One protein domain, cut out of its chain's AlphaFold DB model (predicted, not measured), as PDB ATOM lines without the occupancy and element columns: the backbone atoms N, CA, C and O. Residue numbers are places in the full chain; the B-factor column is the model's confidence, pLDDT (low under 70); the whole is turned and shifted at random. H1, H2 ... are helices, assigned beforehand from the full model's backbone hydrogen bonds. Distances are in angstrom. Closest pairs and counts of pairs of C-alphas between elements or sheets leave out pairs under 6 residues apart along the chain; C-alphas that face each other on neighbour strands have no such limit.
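AT A GLANCE: This is residues 59 to 137 and 184 to 220 of the 220 residues of an uncharacterized protein of Aspergillus tanneri (UniProt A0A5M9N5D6). A long helix, H1, runs from a free arm, residues 59 to 69, into a loose cluster of shorter helices; H4 crosses its later part, between H1 and H6, while H2 turns off at its end. H5 packs on H4 and makes a corner with H6. The 116 printed residues hold six named helices, H1 to H6, and no named strand: all helix. The whole is loose, radius of gyration of the C-alphas 16.6 A, spanning 51 by 36 by 26 A.

HOW THE PARTS SIT: Start at H1, residues 60 to 91: its residues 81 to 85 touch residues 124 to 129 of H4, residues 119 to 130, closest C-alphas Ile 85 and Arg 128, 6.4 A, only just about perpendicular at 70.4 degrees. H4 is the hub, touching three helices. H2, residues 93 to 104, touches it with residues 98 to 102 at 120 to 121, closest C-alphas Leu 99 and Tyr 120, 6.6 A. H5, residues 191 to 194, touches H4, closest C-alphas Ile 124 and Pro 191, 5.1 A. H6, residues 196 to 209, and H5 touch only at the corner; H6 and H1 are apart. H3, residues 112 to 115, touches no helix. Every O i to N i+4 pair is within hydrogen-bond range in H2 and H4, 24 of 28 in H1 and 8 of 10 in H6; H3 and H5 are too short for one.

IN THESE COORDINATES: Find C-alpha 60 at (-16.923, 126.975, -53.065); H1 runs 46.7 A from there to C-alpha 91. H2 is 16.2 A long, H4 16.3 A. H6 runs 20.6 A, to C-alpha 209 at (-31.159, 107.701, -79.793).

THE WHOLE: Residues 138 to 183 are not printed; C-alphas 137 and 184 stand 23.4 A apart. Low confidence, pLDDT under 70, marks residues 108 to 109, 132 to 137, 204 to 218 and 220.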
ATOM      1  N   THR A  59     -16.899 129.698 -57.056       81.00
ATOM      2  CA  THR A  59     -17.276 129.810 -55.643       81.00
ATOM      3  C   THR A  59     -17.377 128.419 -55.019       81.00
ATOM      4  O   THR A  59     -17.958 127.517 -55.620       81.00
ATOM      5  N   PHE A  60     -16.879 128.252 -53.790       81.44
ATOM      6  CA  PHE A  60     -16.923 126.975 -53.065       81.44
ATOM      7  C   PHE A  60     -18.328 126.352 -53.044       81.44
ATOM      8  O   PHE A  60     -18.487 125.196 -53.418       81.44
ATOM      9  N   LEU A  61     -19.356 127.147 -52.716       81.75
ATOM     10  CA  LEU A  61     -20.754 126.700 -52.703       81.75
ATOM     11  C   LEU A  61     -21.224 126.167 -54.062       81.75
ATOM     12  O   LEU A  61     -21.987 125.209 -54.123       81.75
ATOM     13  N   ARG A  62     -20.771 126.771 -55.167       81.12
ATOM     14  CA  ARG A  62     -21.150 126.324 -56.509       81.12
ATOM     15  C   ARG A  62     -20.494 124.987 -56.847       81.12
ATOM     16  O   ARG A  62     -21.170 124.097 -57.353       81.12
ATOM     17  N   LEU A  63     -19.210 124.835 -56.524       84.06
ATOM     18  CA  LEU A  63     -18.476 123.581 -56.715       84.06
ATOM     19  C   LEU A  63     -19.035 122.451 -55.843       84.06
ATOM     20  O   LEU A  63     -19.116 121.313 -56.295       84.06
ATOM     21  N   GLU A  64     -19.446 122.761 -54.614       85.19
ATOM     22  CA  GLU A  64     -20.121 121.815 -53.723       85.19
ATOM     23  C   GLU A  64     -21.449 121.337 -54.324       85.19
ATOM     24  O   GLU A  64     -21.675 120.133 -54.432       85.19
ATOM     25  N   GLN A  65     -22.286 122.263 -54.802       81.94
ATOM     26  CA  GLN A  65     -23.542 121.933 -55.482       81.94
ATOM     27  C   GLN A  65     -23.316 121.092 -56.748       81.94
ATOM     28  O   GLN A  65     -24.026 120.114 -56.973       81.94
ATOM     29  N   GLU A  66     -22.322 121.436 -57.570       84.00
ATOM     30  CA  GLU A  66     -21.982 120.660 -58.769       84.00
ATOM     31  C   GLU A  66     -21.459 119.263 -58.418       84.00
ATOM     32  O   GLU A  66     -21.874 118.283 -59.036       84.00
ATOM     33  N   SER A  67     -20.621 119.144 -57.388       83.88
ATOM     34  CA  SER A  67     -20.132 117.857 -56.875       83.88
ATOM     35  C   SER A  67     -21.272 116.973 -56.368       83.88
ATOM     36  O   SER A  67     -21.309 115.767 -56.645       83.88
ATOM     37  N   ALA A  68     -22.238 117.574 -55.672       83.25
ATOM     38  CA  ALA A  68     -23.386 116.862 -55.137       83.25
ATOM     39  C   ALA A  68     -24.355 116.373 -56.227       83.25
ATOM     40  O   ALA A  68     -25.051 115.385 -56.014       83.25
ATOM     41  N   LEU A  69     -24.362 117.002 -57.408       80.50
ATOM     42  CA  LEU A  69     -25.085 116.507 -58.587       80.50
ATOM     43  C   LEU A  69     -24.272 115.472 -59.382       80.50
ATOM     44  O   LEU A  69     -24.831 114.496 -59.883       80.50
ATOM     45  N   LEU A  70     -22.956 115.664 -59.495       83.62
ATOM     46  CA  LEU A  70     -22.078 114.801 -60.287       83.62
ATOM     47  C   LEU A  70     -21.888 113.417 -59.647       83.62
ATOM     48  O   LEU A  70     -21.864 112.404 -60.348       83.62
ATOM     49  N   THR A  71     -21.779 113.365 -58.318       84.25
ATOM     50  CA  THR A  71     -21.493 112.123 -57.585       84.25
ATOM     51  C   THR A  71     -22.615 111.079 -57.726       84.25
ATOM     52  O   THR A  71     -22.310 109.943 -58.097       84.25
ATOM     53  N   PRO A  72     -23.909 111.405 -57.524       80.06
ATOM     54  CA  PRO A  72     -25.005 110.459 -57.759       80.06
ATOM     55  C   PRO A  72     -25.113 110.029 -59.227       80.06
ATOM     56  O   PRO A  72     -25.253 108.840 -59.514       80.06
ATOM     57  N   ALA A  73     -24.957 110.971 -60.168       80.75
ATOM     58  CA  ALA A  73     -25.043 110.690 -61.603       80.75
ATOM     59  C   ALA A  73     -24.025 109.628 -62.057       80.75
ATOM     60  O   ALA A  73     -24.360 108.739 -62.846       80.75
ATOM     61  N   GLY A  74     -22.803 109.694 -61.519       81.38
ATOM     62  CA  GLY A  74     -21.728 108.748 -61.812       81.38
ATOM     63  C   GLY A  74     -21.734 107.462 -60.990       81.38
ATOM     64  O   GLY A  74     -20.907 106.597 -61.253       81.38
ATOM     65  N   THR A  75     -22.625 107.305 -60.009       84.38
ATOM     66  CA  THR A  75     -22.636 106.128 -59.119       84.38
ATOM     67  C   THR A  75     -23.877 105.268 -59.306       84.38
ATOM     68  O   THR A  75     -23.751 104.058 -59.500       84.38
ATOM     69  N   GLU A  76     -25.067 105.866 -59.332       83.88
ATOM     70  CA  GLU A  76     -26.327 105.122 -59.438       83.88
ATOM     71  C   GLU A  76     -26.457 104.417 -60.797       83.88
ATOM     72  O   GLU A  76     -26.718 103.213 -60.865       83.88
ATOM     73  N   SER A  77     -26.180 105.141 -61.886       81.94
ATOM     74  CA  SER A  77     -26.261 104.619 -63.255       81.94
ATOM     75  C   SER A  77     -25.377 103.379 -63.485       81.94
ATOM     76  O   SER A  77     -25.898 102.356 -63.958       81.94
ATOM     77  N   PRO A  78     -24.062 103.391 -63.164       86.50
ATOM     78  CA  PRO A  78     -23.230 102.199 -63.304       86.50
ATOM     79  C   PRO A  78     -23.570 101.111 -62.282       86.50
ATOM     80  O   PRO A  78     -23.539  99.937 -62.648       86.50
ATOM     81  N   ALA A  79     -23.965 101.445 -61.047       88.62
ATOM     82  CA  ALA A  79     -24.383 100.434 -60.072       88.62
ATOM     83  C   ALA A  79     -25.606  99.644 -60.567       88.62
ATOM     84  O   ALA A  79     -25.597  98.411 -60.572       88.62
ATOM     85  N   GLN A  80     -26.625 100.339 -61.079       85.94
ATOM     86  CA  GLN A  80     -27.797  99.699 -61.677       85.94
ATOM     87  C   GLN A  80     -27.426  98.892 -62.929       85.94
ATOM     88  O   GLN A  80     -27.987  97.823 -63.171       85.94
ATOM     89  N   THR A  81     -26.466  99.382 -63.720       87.69
ATOM     90  CA  THR A  81     -25.925  98.650 -64.875       87.69
ATOM     91  C   THR A  81     -25.359  97.305 -64.478       87.69
ATOM     92  O   THR A  81     -25.771  96.278 -65.019       87.69
ATOM     93  N   LEU A  82     -24.443  97.318 -63.517       91.44
ATOM     94  CA  LEU A  82     -23.778  96.117 -63.049       91.44
ATOM     95  C   LEU A  82     -24.779  95.146 -62.429       91.44
ATOM     96  O   LEU A  82     -24.724  93.963 -62.741       91.44
ATOM     97  N   ASN A  83     -25.732  95.634 -61.633       91.56
ATOM     98  CA  ASN A  83     -26.735  94.781 -60.996       91.56
ATOM     99  C   ASN A  83     -27.564  93.987 -62.026       91.56
ATOM    100  O   ASN A  83     -27.674  92.766 -61.931       91.56
ATOM    101  N   ILE A  84     -28.070  94.657 -63.069       90.12
ATOM    102  CA  ILE A  84     -28.838  94.004 -64.142       90.12
ATOM    103  C   ILE A  84     -27.965  93.002 -64.909       90.12
ATOM    104  O   ILE A  84     -28.394  91.876 -65.158       90.12
ATOM    105  N   ILE A  85     -26.732  93.386 -65.258       92.81
ATOM    106  CA  ILE A  85     -25.796  92.490 -65.950       92.81
ATOM    107  C   ILE A  85     -25.547  91.235 -65.110       92.81
ATOM    108  O   ILE A  85     -25.691  90.126 -65.618       92.81
ATOM    109  N   PHE A  86     -25.219  91.386 -63.824       94.00
ATOM    110  CA  PHE A  86     -24.960  90.251 -62.940       94.00
ATOM    111  C   PHE A  86     -26.186  89.361 -62.766       94.00
ATOM    112  O   PHE A  86     -26.042  88.141 -62.816       94.00
ATOM    113  N   TYR A  87     -27.381  89.937 -62.634       94.00
ATOM    114  CA  TYR A  87     -28.619  89.164 -62.595       94.00
ATOM    115  C   TYR A  87     -28.762  88.260 -63.829       94.00
ATOM    116  O   TYR A  87     -28.929  87.049 -63.681       94.00
ATOM    117  N   HIS A  88     -28.620  88.809 -65.040       93.56
ATOM    118  CA  HIS A  88     -28.756  88.020 -66.268       93.56
ATOM    119  C   HIS A  88     -27.619  87.013 -66.474       93.56
ATOM    120  O   HIS A  88     -27.865  85.914 -66.969       93.56
ATOM    121  N   LEU A  89     -26.391  87.341 -66.057       94.31
ATOM    122  CA  LEU A  89     -25.266  86.402 -66.092       94.31
ATOM    123  C   LEU A  89     -25.480  85.206 -65.156       94.31
ATOM    124  O   LEU A  89     -25.129  84.084 -65.508       94.31
ATOM    125  N   LEU A  90     -26.047  85.435 -63.970       94.69
ATOM    126  CA  LEU A  90     -26.334  84.370 -63.008       94.69
ATOM    127  C   LEU A  90     -27.571  83.555 -63.402       94.69
ATOM    128  O   LEU A  90     -27.587  82.343 -63.204       94.69
ATOM    129  N   ALA A  91     -28.584  84.200 -63.983       94.81
ATOM    130  CA  ALA A  91     -29.790  83.533 -64.465       94.81
ATOM    131  C   ALA A  91     -29.539  82.689 -65.728       94.81
ATOM    132  O   ALA A  91     -30.214  81.681 -65.931       94.81
ATOM    133  N   ASN A  92     -28.573  83.078 -66.569       94.25
ATOM    134  CA  ASN A  92     -28.241  82.377 -67.804       94.25
ATOM    135  C   ASN A  92     -26.767  81.916 -67.818       94.25
ATOM    136  O   ASN A  92     -25.879  82.658 -68.260       94.25
ATOM    137  N   PRO A  93     -26.485  80.664 -67.401       93.75
ATOM    138  CA  PRO A  93     -25.115  80.160 -67.299       93.75
ATOM    139  C   PRO A  93     -24.397  80.075 -68.653       93.75
ATOM    140  O   PRO A  93     -23.168  80.109 -68.692       93.75
ATOM    141  N   PHE A  94     -25.136  79.998 -69.764       94.44
ATOM    142  CA  PHE A  94     -24.560  79.974 -71.109       94.44
ATOM    143  C   PHE A  94     -23.948  81.326 -71.502       94.44
ATOM    144  O   PHE A  94     -22.879  81.383 -72.107       94.44
ATOM    145  N   ILE A  95     -24.584  82.432 -71.114       94.75
ATOM    146  CA  ILE A  95     -24.036  83.771 -71.363       94.75
ATOM    147  C   ILE A  95     -22.765  83.973 -70.533       94.75
ATOM    148  O   ILE A  95     -21.769  84.497 -71.036       94.75
ATOM    149  N   LEU A  96     -22.783  83.519 -69.279       94.50
ATOM    150  CA  LEU A  96     -21.640  83.597 -68.376       94.50
ATOM    151  C   LEU A  96     -20.459  82.739 -68.847       94.50
ATOM    152  O   LEU A  96     -19.318  83.197 -68.760       94.50
ATOM    153  N   SER A  97     -20.699  81.533 -69.370       95.06
ATOM    154  CA  SER A  97     -19.622  80.681 -69.891       95.06
ATOM    155  C   SER A  97     -18.939  81.306 -71.109       95.06
ATOM    156  O   SER A  97     -17.710  81.345 -71.155       95.06
ATOM    157  N   LYS A  98     -19.707  81.890 -72.040       94.31
ATOM    158  CA  LYS A  98     -19.165  82.657 -73.175       94.31
ATOM    159  C   LYS A  98     -18.317  83.848 -72.728       94.31
ATOM    160  O   LYS A  98     -17.227  84.050 -73.256       94.31
ATOM    161  N   LEU A  99     -18.792  84.616 -71.741       93.69
ATOM    162  CA  LEU A  99     -18.042  85.760 -71.214       93.69
ATOM    163  C   LEU A  99     -16.725  85.316 -70.569       93.69
ATOM    164  O   LEU A  99     -15.691  85.931 -70.807       93.69
ATOM    165  N   ARG A 100     -16.744  84.239 -69.776       93.06
ATOM    166  CA  ARG A 100     -15.521  83.685 -69.180       93.06
ATOM    167  C   ARG A 100     -14.538  83.210 -70.241       93.06
ATOM    168  O   ARG A 100     -13.370  83.555 -70.144       93.06
ATOM    169  N   ALA A 101     -15.016  82.512 -71.270       93.31
ATOM    170  CA  ALA A 101     -14.174  82.077 -72.380       93.31
ATOM    171  C   ALA A 101     -13.511  83.266 -73.100       93.31
ATOM    172  O   ALA A 101     -12.331  83.201 -73.426       93.31
ATOM    173  N   GLU A 102     -14.231  84.375 -73.310       91.69
ATOM    174  CA  GLU A 102     -13.635  85.593 -73.877       91.69
ATOM    175  C   GLU A 102     -12.575  86.207 -72.947       91.69
ATOM    176  O   GLU A 102     -11.519  86.633 -73.412       91.69
ATOM    177  N   LEU A 103     -12.835  86.241 -71.637       89.94
ATOM    178  CA  LEU A 103     -11.917  86.817 -70.653       89.94
ATOM    179  C   LEU A 103     -10.665  85.958 -70.426       89.94
ATOM    180  O   LEU A 103      -9.591  86.516 -70.229       89.94
ATOM    181  N   GLU A 104     -10.771  84.630 -70.495       88.31
ATOM    182  CA  GLU A 104      -9.636  83.702 -70.365       88.31
ATOM    183  C   GLU A 104      -8.596  83.882 -71.480       88.31
ATOM    184  O   GLU A 104      -7.403  83.672 -71.259       88.31
ATOM    185  N   LEU A 105      -9.025  84.331 -72.664       84.25
ATOM    186  CA  LEU A 105      -8.126  84.642 -73.780       84.25
ATOM    187  C   LEU A 105      -7.265  85.887 -73.521       84.25
ATOM    188  O   LEU A 105      -6.267  86.103 -74.215       84.25
ATOM    189  N   VAL A 106      -7.630  86.718 -72.542       80.81
ATOM    190  CA  VAL A 106      -6.906  87.944 -72.213       80.81
ATOM    191  C   VAL A 106      -6.077  87.718 -70.954       80.81
ATOM    192  O   VAL A 106      -6.599  87.515 -69.864       80.81
ATOM    193  N   SER A 107      -4.751  87.747 -71.103       70.31
ATOM    194  CA  SER A 107      -3.815  87.480 -70.008       70.31
ATOM    195  C   SER A 107      -3.950  88.456 -68.827       70.31
ATOM    196  O   SER A 107      -4.463  89.567 -68.948       70.31
ATOM    197  N   THR A 108      -3.419  88.041 -67.675       67.50
ATOM    198  CA  THR A 108      -3.546  88.666 -66.343       67.50
ATOM    199  C   THR A 108      -3.088  90.130 -66.222       67.50
ATOM    200  O   THR A 108      -3.393  90.768 -65.217       67.50
ATOM    201  N   SER A 109      -2.413  90.709 -67.225       68.31
ATOM    202  CA  SER A 109      -2.065  92.141 -67.276       68.31
ATOM    203  C   SER A 109      -3.023  92.928 -68.185       68.31
ATOM    204  O   SER A 109      -2.696  93.397 -69.283       68.31
ATOM    205  N   LEU A 110      -4.260  93.069 -67.713       72.38
ATOM    206  CA  LEU A 110      -5.320  93.789 -68.412       72.38
ATOM    207  C   LEU A 110      -5.135  95.308 -68.289       72.38
ATOM    208  O   LEU A 110      -5.339  95.903 -67.236       72.38
ATOM    209  N   SER A 111      -4.790  95.952 -69.405       81.44
ATOM    210  CA  SER A 111      -4.994  97.394 -69.567       81.44
ATOM    211  C   SER A 111      -6.466  97.657 -69.890       81.44
ATOM    212  O   SER A 111      -7.055  96.928 -70.690       81.44
ATOM    213  N   TRP A 112      -7.041  98.722 -69.330       79.38
ATOM    214  CA  TRP A 112      -8.425  99.146 -69.587       79.38
ATOM    215  C   TRP A 112      -8.763  99.219 -71.090       79.38
ATOM    216  O   TRP A 112      -9.793  98.714 -71.525       79.38
ATOM    217  N   THR A 113      -7.827  99.710 -71.908       83.12
ATOM    218  CA  THR A 113      -7.984  99.801 -73.373       83.12
ATOM    219  C   THR A 113      -8.092  98.452 -74.088       83.12
ATOM    220  O   THR A 113      -8.584  98.398 -75.216       83.12
ATOM    221  N   LYS A 114      -7.605  97.359 -73.488       83.06
ATOM    222  CA  LYS A 114      -7.788  96.003 -74.030       83.06
ATOM    223  C   LYS A 114      -9.164  95.457 -73.671       83.06
ATOM    224  O   LYS A 114      -9.793  94.835 -74.520       83.06
ATOM    225  N   LEU A 115      -9.628  95.727 -72.451       84.06
ATOM    226  CA  LEU A 115     -10.923  95.266 -71.959       84.06
ATOM    227  C   LEU A 115     -12.083  95.905 -72.740       84.06
ATOM    228  O   LEU A 115     -13.015  95.213 -73.131       84.06
ATOM    229  N   GLU A 116     -11.978  97.198 -73.059       84.19
ATOM    230  CA  GLU A 116     -12.978  97.921 -73.863       84.19
ATOM    231  C   GLU A 116     -13.143  97.344 -75.283       84.19
ATOM    232  O   GLU A 116     -14.197  97.466 -75.899       84.19
ATOM    233  N   LYS A 117     -12.112  96.683 -75.821       85.56
ATOM    234  CA  LYS A 117     -12.140  96.121 -77.181       85.56
ATOM    235  C   LYS A 117     -12.774  94.737 -77.260       85.56
ATOM    236  O   LYS A 117     -12.918  94.218 -78.367       85.56
ATOM    237  N   LEU A 118     -13.129  94.137 -76.126       89.81
ATOM    238  CA  LEU A 118     -13.713  92.805 -76.101       89.81
ATOM    239  C   LEU A 118     -15.144  92.832 -76.650       89.81
ATOM    240  O   LEU A 118     -16.001  93.534 -76.095       89.81
ATOM    241  N   PRO A 119     -15.410  92.133 -77.769       91.00
ATOM    242  CA  PRO A 119     -16.673  92.259 -78.480       91.00
ATOM    243  C   PRO A 119     -17.867  91.742 -77.678       91.00
ATOM    244  O   PRO A 119     -18.934  92.356 -77.758       91.00
ATOM    245  N   TYR A 120     -17.711  90.661 -76.912       93.25
ATOM    246  CA  TYR A 120     -18.799  90.056 -76.151       93.25
ATOM    247  C   TYR A 120     -19.069  90.808 -74.845       93.25
ATOM    248  O   TYR A 120     -20.222  91.124 -74.553       93.25
ATOM    249  N   LEU A 121     -18.031  91.241 -74.123       91.69
ATOM    250  CA  LEU A 121     -18.193  92.177 -73.004       91.69
ATOM    251  C   LEU A 121     -18.900  93.474 -73.441       91.69
ATOM    252  O   LEU A 121     -19.865  93.908 -72.809       91.69
ATOM    253  N   SER A 122     -18.479  94.054 -74.567       91.06
ATOM    254  CA  SER A 122     -19.140  95.227 -75.157       91.06
ATOM    255  C   SER A 122     -20.580  94.930 -75.577       91.06
ATOM    256  O   SER A 122     -21.427  95.816 -75.559       91.06
ATOM    257  N   ALA A 123     -20.881  93.705 -76.010       91.94
ATOM    258  CA  ALA A 123     -22.231  93.294 -76.378       91.94
ATOM    259  C   ALA A 123     -23.158  93.202 -75.160       91.94
ATOM    260  O   ALA A 123     -24.289  93.672 -75.226       91.94
ATOM    261  N   ILE A 124     -22.664  92.685 -74.033       92.81
ATOM    262  CA  ILE A 124     -23.411  92.600 -72.767       92.81
ATOM    263  C   ILE A 124     -23.777  93.993 -72.243       92.81
ATOM    264  O   ILE A 124     -24.912  94.216 -71.817       92.81
ATOM    265  N   ILE A 125     -22.836  94.941 -72.292       89.75
ATOM    266  CA  ILE A 125     -23.076  96.325 -71.854       89.75
ATOM    267  C   ILE A 125     -24.152  96.987 -72.728       89.75
ATOM    268  O   ILE A 125     -25.059  97.641 -72.214       89.75
ATOM    269  N   GLU A 126     -24.081  96.793 -74.044       87.38
ATOM    270  CA  GLU A 126     -25.063  97.340 -74.989       87.38
ATOM    271  C   GLU A 126     -26.443  96.689 -74.824       87.38
ATOM    272  O   GLU A 126     -27.461  97.384 -74.853       87.38
ATOM    273  N   GLU A 127     -26.491  95.382 -74.557       89.81
ATOM    274  CA  GLU A 127     -27.746  94.670 -74.304       89.81
ATOM    275  C   GLU A 127     -28.414  95.134 -73.012       89.81
ATOM    276  O   GLU A 127     -29.618  95.412 -72.997       89.81
ATOM    277  N   ARG A 128     -27.629  95.352 -71.951       88.19
ATOM    278  CA  ARG A 128     -28.133  96.031 -70.756       88.19
ATOM    279  C   ARG A 128     -28.674  97.412 -71.106       88.19
ATOM    280  O   ARG A 128     -29.720  97.800 -70.597       88.19
ATOM    281  N   ASN A 129     -27.955  98.189 -71.918       81.88
ATOM    282  CA  ASN A 129     -28.356  99.559 -72.231       81.88
ATOM    283  C   ASN A 129     -29.670  99.610 -73.022       81.88
ATOM    284  O   ASN A 129     -30.459 100.528 -72.797       81.88
ATOM    285  N   LYS A 130     -29.949  98.608 -73.867       83.31
ATOM    286  CA  LYS A 130     -31.273  98.418 -74.487       83.31
ATOM    287  C   LYS A 130     -32.364  98.231 -73.429       83.31
ATOM    288  O   LYS A 130     -33.411  98.863 -73.529       83.31
ATOM    289  N   LEU A 131     -32.108  97.390 -72.427       78.75
ATOM    290  CA  LEU A 131     -33.034  97.073 -71.329       78.75
ATOM    291  C   LEU A 131     -33.068  98.145 -70.226       78.75
ATOM    292  O   LEU A 131     -33.676  97.942 -69.177       78.75
ATOM    293  N   SER A 132     -32.414  99.290 -70.428       67.50
ATOM    294  CA  SER A 132     -32.381 100.358 -69.436       67.50
ATOM    295  C   SER A 132     -33.726 101.086 -69.380       67.50
ATOM    296  O   SER A 132     -33.965 102.066 -70.083       67.50
ATOM    297  N   PHE A 133     -34.603 100.613 -68.496       62.06
ATOM    298  CA  PHE A 133     -35.845 101.286 -68.105       62.06
ATOM    299  C   PHE A 133     -35.625 102.363 -67.018       62.06
ATOM    300  O   PHE A 133     -36.580 102.994 -66.574       62.06
ATOM    301  N   GLY A 134     -34.378 102.570 -66.569       52.75
ATOM    302  CA  GLY A 134     -34.053 103.329 -65.351       52.75
ATOM    303  C   GLY A 134     -34.282 104.841 -65.437       52.75
ATOM    304  O   GLY A 134     -34.541 105.473 -64.422       52.75
ATOM    305  N   VAL A 135     -34.259 105.419 -66.642       53.62
ATOM    306  CA  VAL A 135     -34.598 106.834 -66.880       53.62
ATOM    307  C   VAL A 135     -35.533 106.919 -68.087       53.62
ATOM    308  O   VAL A 135     -35.204 107.476 -69.134       53.62
ATOM    309  N   THR A 136     -36.698 106.281 -67.985       49.75
ATOM    310  CA  THR A 136     -37.756 106.360 -69.012       49.75
ATOM    311  C   THR A 136     -38.373 107.754 -69.093       49.75
ATOM    312  O   THR A 136     -38.786 108.177 -70.171       49.75
ATOM    313  N   ALA A 137     -38.325 108.522 -68.003       49.94
ATOM    314  CA  ALA A 137     -38.547 109.962 -68.018       49.94
ATOM    315  C   ALA A 137     -37.287 110.689 -68.518       49.94
ATOM    316  O   ALA A 137     -36.688 111.498 -67.811       49.94
ATOM    317  N   PRO A 184     -36.377  92.390 -82.150       80.12
ATOM    318  CA  PRO A 184     -37.143  91.173 -81.907       80.12
ATOM    319  C   PRO A 184     -36.882  90.682 -80.483       80.12
ATOM    320  O   PRO A 184     -35.727  90.703 -80.036       80.12
ATOM    321  N   ASP A 185     -37.952  90.293 -79.793       84.00
ATOM    322  CA  ASP A 185     -37.944  89.879 -78.387       84.00
ATOM    323  C   ASP A 185     -37.275  90.935 -77.479       84.00
ATOM    324  O   ASP A 185     -36.202  90.724 -76.903       84.00
ATOM    325  N   PRO A 186     -37.869  92.142 -77.364       80.38
ATOM    326  CA  PRO A 186     -37.217  93.298 -76.750       80.38
ATOM    327  C   PRO A 186     -36.963  93.136 -75.246       80.38
ATOM    328  O   PRO A 186     -36.131  93.865 -74.702       80.38
ATOM    329  N   TYR A 187     -37.639  92.197 -74.585       84.31
ATOM    330  CA  TYR A 187     -37.489  91.910 -73.157       84.31
ATOM    331  C   TYR A 187     -36.473  90.804 -72.858       84.31
ATOM    332  O   TYR A 187     -36.022  90.702 -71.718       84.31
ATOM    333  N   ASP A 188     -36.053  90.048 -73.871       89.06
ATOM    334  CA  ASP A 188     -35.033  89.022 -73.701       89.06
ATOM    335  C   ASP A 188     -33.638  89.647 -73.662       89.06
ATOM    336  O   ASP A 188     -33.334  90.618 -74.372       89.06
ATOM    337  N   PHE A 189     -32.791  89.080 -72.801       90.69
ATOM    338  CA  PHE A 189     -31.388  89.447 -72.658       90.69
ATOM    339  C   PHE A 189     -30.537  88.541 -73.552       90.69
ATOM    340  O   PHE A 189     -30.147  87.446 -73.146       90.69
ATOM    341  N   ASP A 190     -30.251  89.007 -74.767       91.31
ATOM    342  CA  ASP A 190     -29.422  88.298 -75.745       91.31
ATOM    343  C   ASP A 190     -28.273  89.195 -76.239       91.31
ATOM    344  O   ASP A 190     -28.474  90.042 -77.113       91.31
ATOM    345  N   PRO A 191     -27.048  89.029 -75.708       92.00
ATOM    346  CA  PRO A 191     -25.880  89.775 -76.166       92.00
ATOM    347  C   PRO A 191     -25.475  89.467 -77.613       92.00
ATOM    348  O   PRO A 191     -24.880  90.328 -78.268       92.00
ATOM    349  N   ASP A 192     -25.792  88.284 -78.151       91.50
ATOM    350  CA  ASP A 192     -25.317  87.876 -79.479       91.50
ATOM    351  C   ASP A 192     -25.860  88.807 -80.584       91.50
ATOM    352  O   ASP A 192     -25.193  89.022 -81.602       91.50
ATOM    353  N   ARG A 193     -26.995  89.484 -80.349       89.00
ATOM    354  CA  ARG A 193     -27.573  90.480 -81.276       89.00
ATOM    355  C   ARG A 193     -26.666  91.677 -81.579       89.00
ATOM    356  O   ARG A 193     -26.877  92.383 -82.572       89.00
ATOM    357  N   TRP A 194     -25.681  91.944 -80.720       89.38
ATOM    358  CA  TRP A 194     -24.713  93.030 -80.893       89.38
ATOM    359  C   TRP A 194     -23.406  92.570 -81.538       89.38
ATOM    360  O   TRP A 194     -22.502  93.389 -81.738       89.38
ATOM    361  N   LEU A 195     -23.285  91.293 -81.892       89.81
ATOM    362  CA  LEU A 195     -22.136  90.767 -82.616       89.81
ATOM    363  C   LEU A 195     -22.309  90.942 -84.137       89.81
ATOM    364  O   LEU A 195     -23.395  91.215 -84.654       89.81
ATOM    365  N   GLY A 196     -21.199  90.834 -84.870       88.12
ATOM    366  CA  GLY A 196     -21.186  90.909 -86.334       88.12
ATOM    367  C   GLY A 196     -21.512  92.288 -86.929       88.12
ATOM    368  O   GLY A 196     -21.476  93.327 -86.262       88.12
ATOM    369  N   ASP A 197     -21.800  92.303 -88.232       83.81
ATOM    370  CA  ASP A 197     -22.085  93.533 -88.983       83.81
ATOM    371  C   ASP A 197     -23.400  94.197 -88.582       83.81
ATOM    372  O   ASP A 197     -23.478  95.427 -88.507       83.81
ATOM    373  N   GLU A 198     -24.409  93.396 -88.256       80.44
ATOM    374  CA  GLU A 198     -25.704  93.896 -87.803       80.44
ATOM    375  C   GLU A 198     -25.585  94.587 -86.441       80.44
ATOM    376  O   GLU A 198     -26.049  95.720 -86.280       80.44
ATOM    377  N   GLY A 199     -24.844  94.003 -85.495       80.25
ATOM    378  CA  GLY A 199     -24.528  94.650 -84.224       80.25
ATOM    379  C   GLY A 199     -23.756  95.964 -84.387       80.25
ATOM    380  O   GLY A 199     -24.053  96.962 -83.721       80.25
ATOM    381  N   ARG A 200     -22.805  96.029 -85.331       79.12
ATOM    382  CA  ARG A 200     -22.083  97.275 -85.661       79.12
ATOM    383  C   ARG A 200     -23.012  98.366 -86.198       79.12
ATOM    384  O   ARG A 200     -22.877  99.526 -85.793       79.12
ATOM    385  N   LYS A 201     -23.949  98.025 -87.088       78.50
ATOM    386  CA  LYS A 201     -24.961  98.967 -87.604       78.50
ATOM    387  C   LYS A 201     -25.874  99.460 -86.478       78.50
ATOM    388  O   LYS A 201     -26.090 100.669 -86.359       78.50
ATOM    389  N   ARG A 202     -26.321  98.556 -85.600       75.62
ATOM    390  CA  ARG A 202     -27.163  98.876 -84.435       75.62
ATOM    391  C   ARG A 202     -26.472  99.832 -83.465       75.62
ATOM    392  O   ARG A 202     -27.076 100.837 -83.107       75.62
ATOM    393  N   ARG A 203     -25.187  99.637 -83.140       71.75
ATOM    394  CA  ARG A 203     -24.412 100.583 -82.301       71.75
ATOM    395  C   ARG A 203     -24.276 101.980 -82.913       71.75
ATOM    396  O   ARG A 203     -24.189 102.980 -82.201       71.75
ATOM    397  N   LYS A 204     -24.215 102.085 -84.245       65.31
ATOM    398  CA  LYS A 204     -24.192 103.388 -84.939       65.31
ATOM    399  C   LYS A 204     -25.562 104.076 -84.901       65.31
ATOM    400  O   LYS A 204     -25.609 105.296 -84.773       65.31
ATOM    401  N   GLY A 205     -26.651 103.312 -84.992       59.22
ATOM    402  CA  GLY A 205     -28.023 103.818 -84.876       59.22
ATOM    403  C   GLY A 205     -28.412 104.191 -83.441       59.22
ATOM    404  O   GLY A 205     -28.915 105.285 -83.209       59.22
ATOM    405  N   GLY A 206     -28.096 103.333 -82.468       55.72
ATOM    406  CA  GLY A 206     -28.358 103.535 -81.041       55.72
ATOM    407  C   GLY A 206     -27.641 104.758 -80.468       55.72
ATOM    408  O   GLY A 206     -28.242 105.508 -79.709       55.72
ATOM    409  N   ARG A 207     -26.425 105.071 -80.939       47.06
ATOM    410  CA  ARG A 207     -25.732 106.334 -80.616       47.06
ATOM    411  C   ARG A 207     -26.453 107.602 -81.090       47.06
ATOM    412  O   ARG A 207     -26.076 108.691 -80.675       47.06
ATOM    413  N   LYS A 208     -27.497 107.510 -81.913       44.84
ATOM    414  CA  LYS A 208     -28.342 108.670 -82.249       44.84
ATOM    415  C   LYS A 208     -29.546 108.830 -81.313       44.84
ATOM    416  O   LYS A 208     -30.088 109.927 -81.233       44.84
ATOM    417  N   CYS A 209     -29.932 107.770 -80.598       45.47
ATOM    418  CA  CYS A 209     -31.159 107.701 -79.793       45.47
ATOM    419  C   CYS A 209     -30.904 107.436 -78.291       45.47
ATOM    420  O   CYS A 209     -31.809 107.600 -77.477       45.47
ATOM    421  N   GLY A 210     -29.685 107.022 -77.923       46.59
ATOM    422  CA  GLY A 210     -29.211 106.767 -76.561       46.59
ATOM    423  C   GLY A 210     -28.650 108.018 -75.885       46.59
ATOM    424  O   GLY A 210     -29.021 109.127 -76.245       46.59
ATOM    425  N   TRP A 211     -27.810 107.849 -74.861       41.16
ATOM    426  CA  TRP A 211     -27.165 108.879 -74.014       41.16
ATOM    427  C   TRP A 211     -26.264 109.891 -74.760       41.16
ATOM    428  O   TRP A 211     -25.303 110.411 -74.212       41.16
ATOM    429  N   SER A 212     -26.519 110.129 -76.039       39.34
ATOM    430  CA  SER A 212     -25.581 110.672 -77.012       39.34
ATOM    431  C   SER A 212     -26.252 111.618 -78.013       39.34
ATOM    432  O   SER A 212     -25.663 111.945 -79.043       39.34
ATOM    433  N   SER A 213     -27.473 112.098 -77.731       46.09
ATOM    434  CA  SER A 213     -27.985 113.284 -78.424       46.09
ATOM    435  C   SER A 213     -27.071 114.479 -78.095       46.09
ATOM    436  O   SER A 213     -26.796 114.693 -76.916       46.09
ATOM    437  N   PRO A 214     -26.610 115.273 -79.082       48.62
ATOM    438  CA  PRO A 214     -25.476 116.193 -78.907       48.62
ATOM    439  C   PRO A 214     -25.617 117.240 -77.795       48.62
ATOM    440  O   PRO A 214     -24.616 117.738 -77.303       48.62
ATOM    441  N   ALA A 215     -26.849 117.596 -77.419       51.06
ATOM    442  CA  ALA A 215     -27.122 118.631 -76.422       51.06
ATOM    443  C   ALA A 215     -27.331 118.095 -74.991       51.06
ATOM    444  O   ALA A 215     -27.323 118.878 -74.050       51.06
ATOM    445  N   GLN A 216     -27.549 116.786 -74.816       57.47
ATOM    446  CA  GLN A 216     -27.834 116.147 -73.519       57.47
ATOM    447  C   GLN A 216     -27.073 114.821 -73.383       57.47
ATOM    448  O   GLN A 216     -27.569 113.847 -72.816       57.47
ATOM    449  N   SER A 217     -25.886 114.746 -73.985       59.69
ATOM    450  CA  SER A 217     -25.076 113.539 -73.917       59.69
ATOM    451  C   SER A 217     -24.520 113.339 -72.511       59.69
ATOM    452  O   SER A 217     -24.094 114.302 -71.873       59.69
ATOM    453  N   CYS A 218     -24.474 112.085 -72.058       68.06
ATOM    454  CA  CYS A 218     -23.704 111.722 -70.875       68.06
ATOM    455  C   CYS A 218     -22.240 112.108 -71.100       68.06
ATOM    456  O   CYS A 218     -21.692 111.851 -72.174       68.06
ATOM    457  N   ILE A 219     -21.635 112.749 -70.104       72.62
ATOM    458  CA  ILE A 219     -20.224 113.162 -70.123       72.62
ATOM    459  C   ILE A 219     -19.317 112.202 -69.338       72.62
ATOM    460  O   ILE A 219     -18.101 112.384 -69.338       72.62
ATOM    461  N   LEU A 220     -19.923 111.219 -68.665       57.19
ATOM    462  CA  LEU A 220     -19.282 110.109 -67.959       57.19
ATOM    463  C   LEU A 220     -19.350 108.848 -68.823       57.19
ATOM    464  O   LEU A 220     -18.339 108.118 -68.856       57.19
TER     465      LEU A 220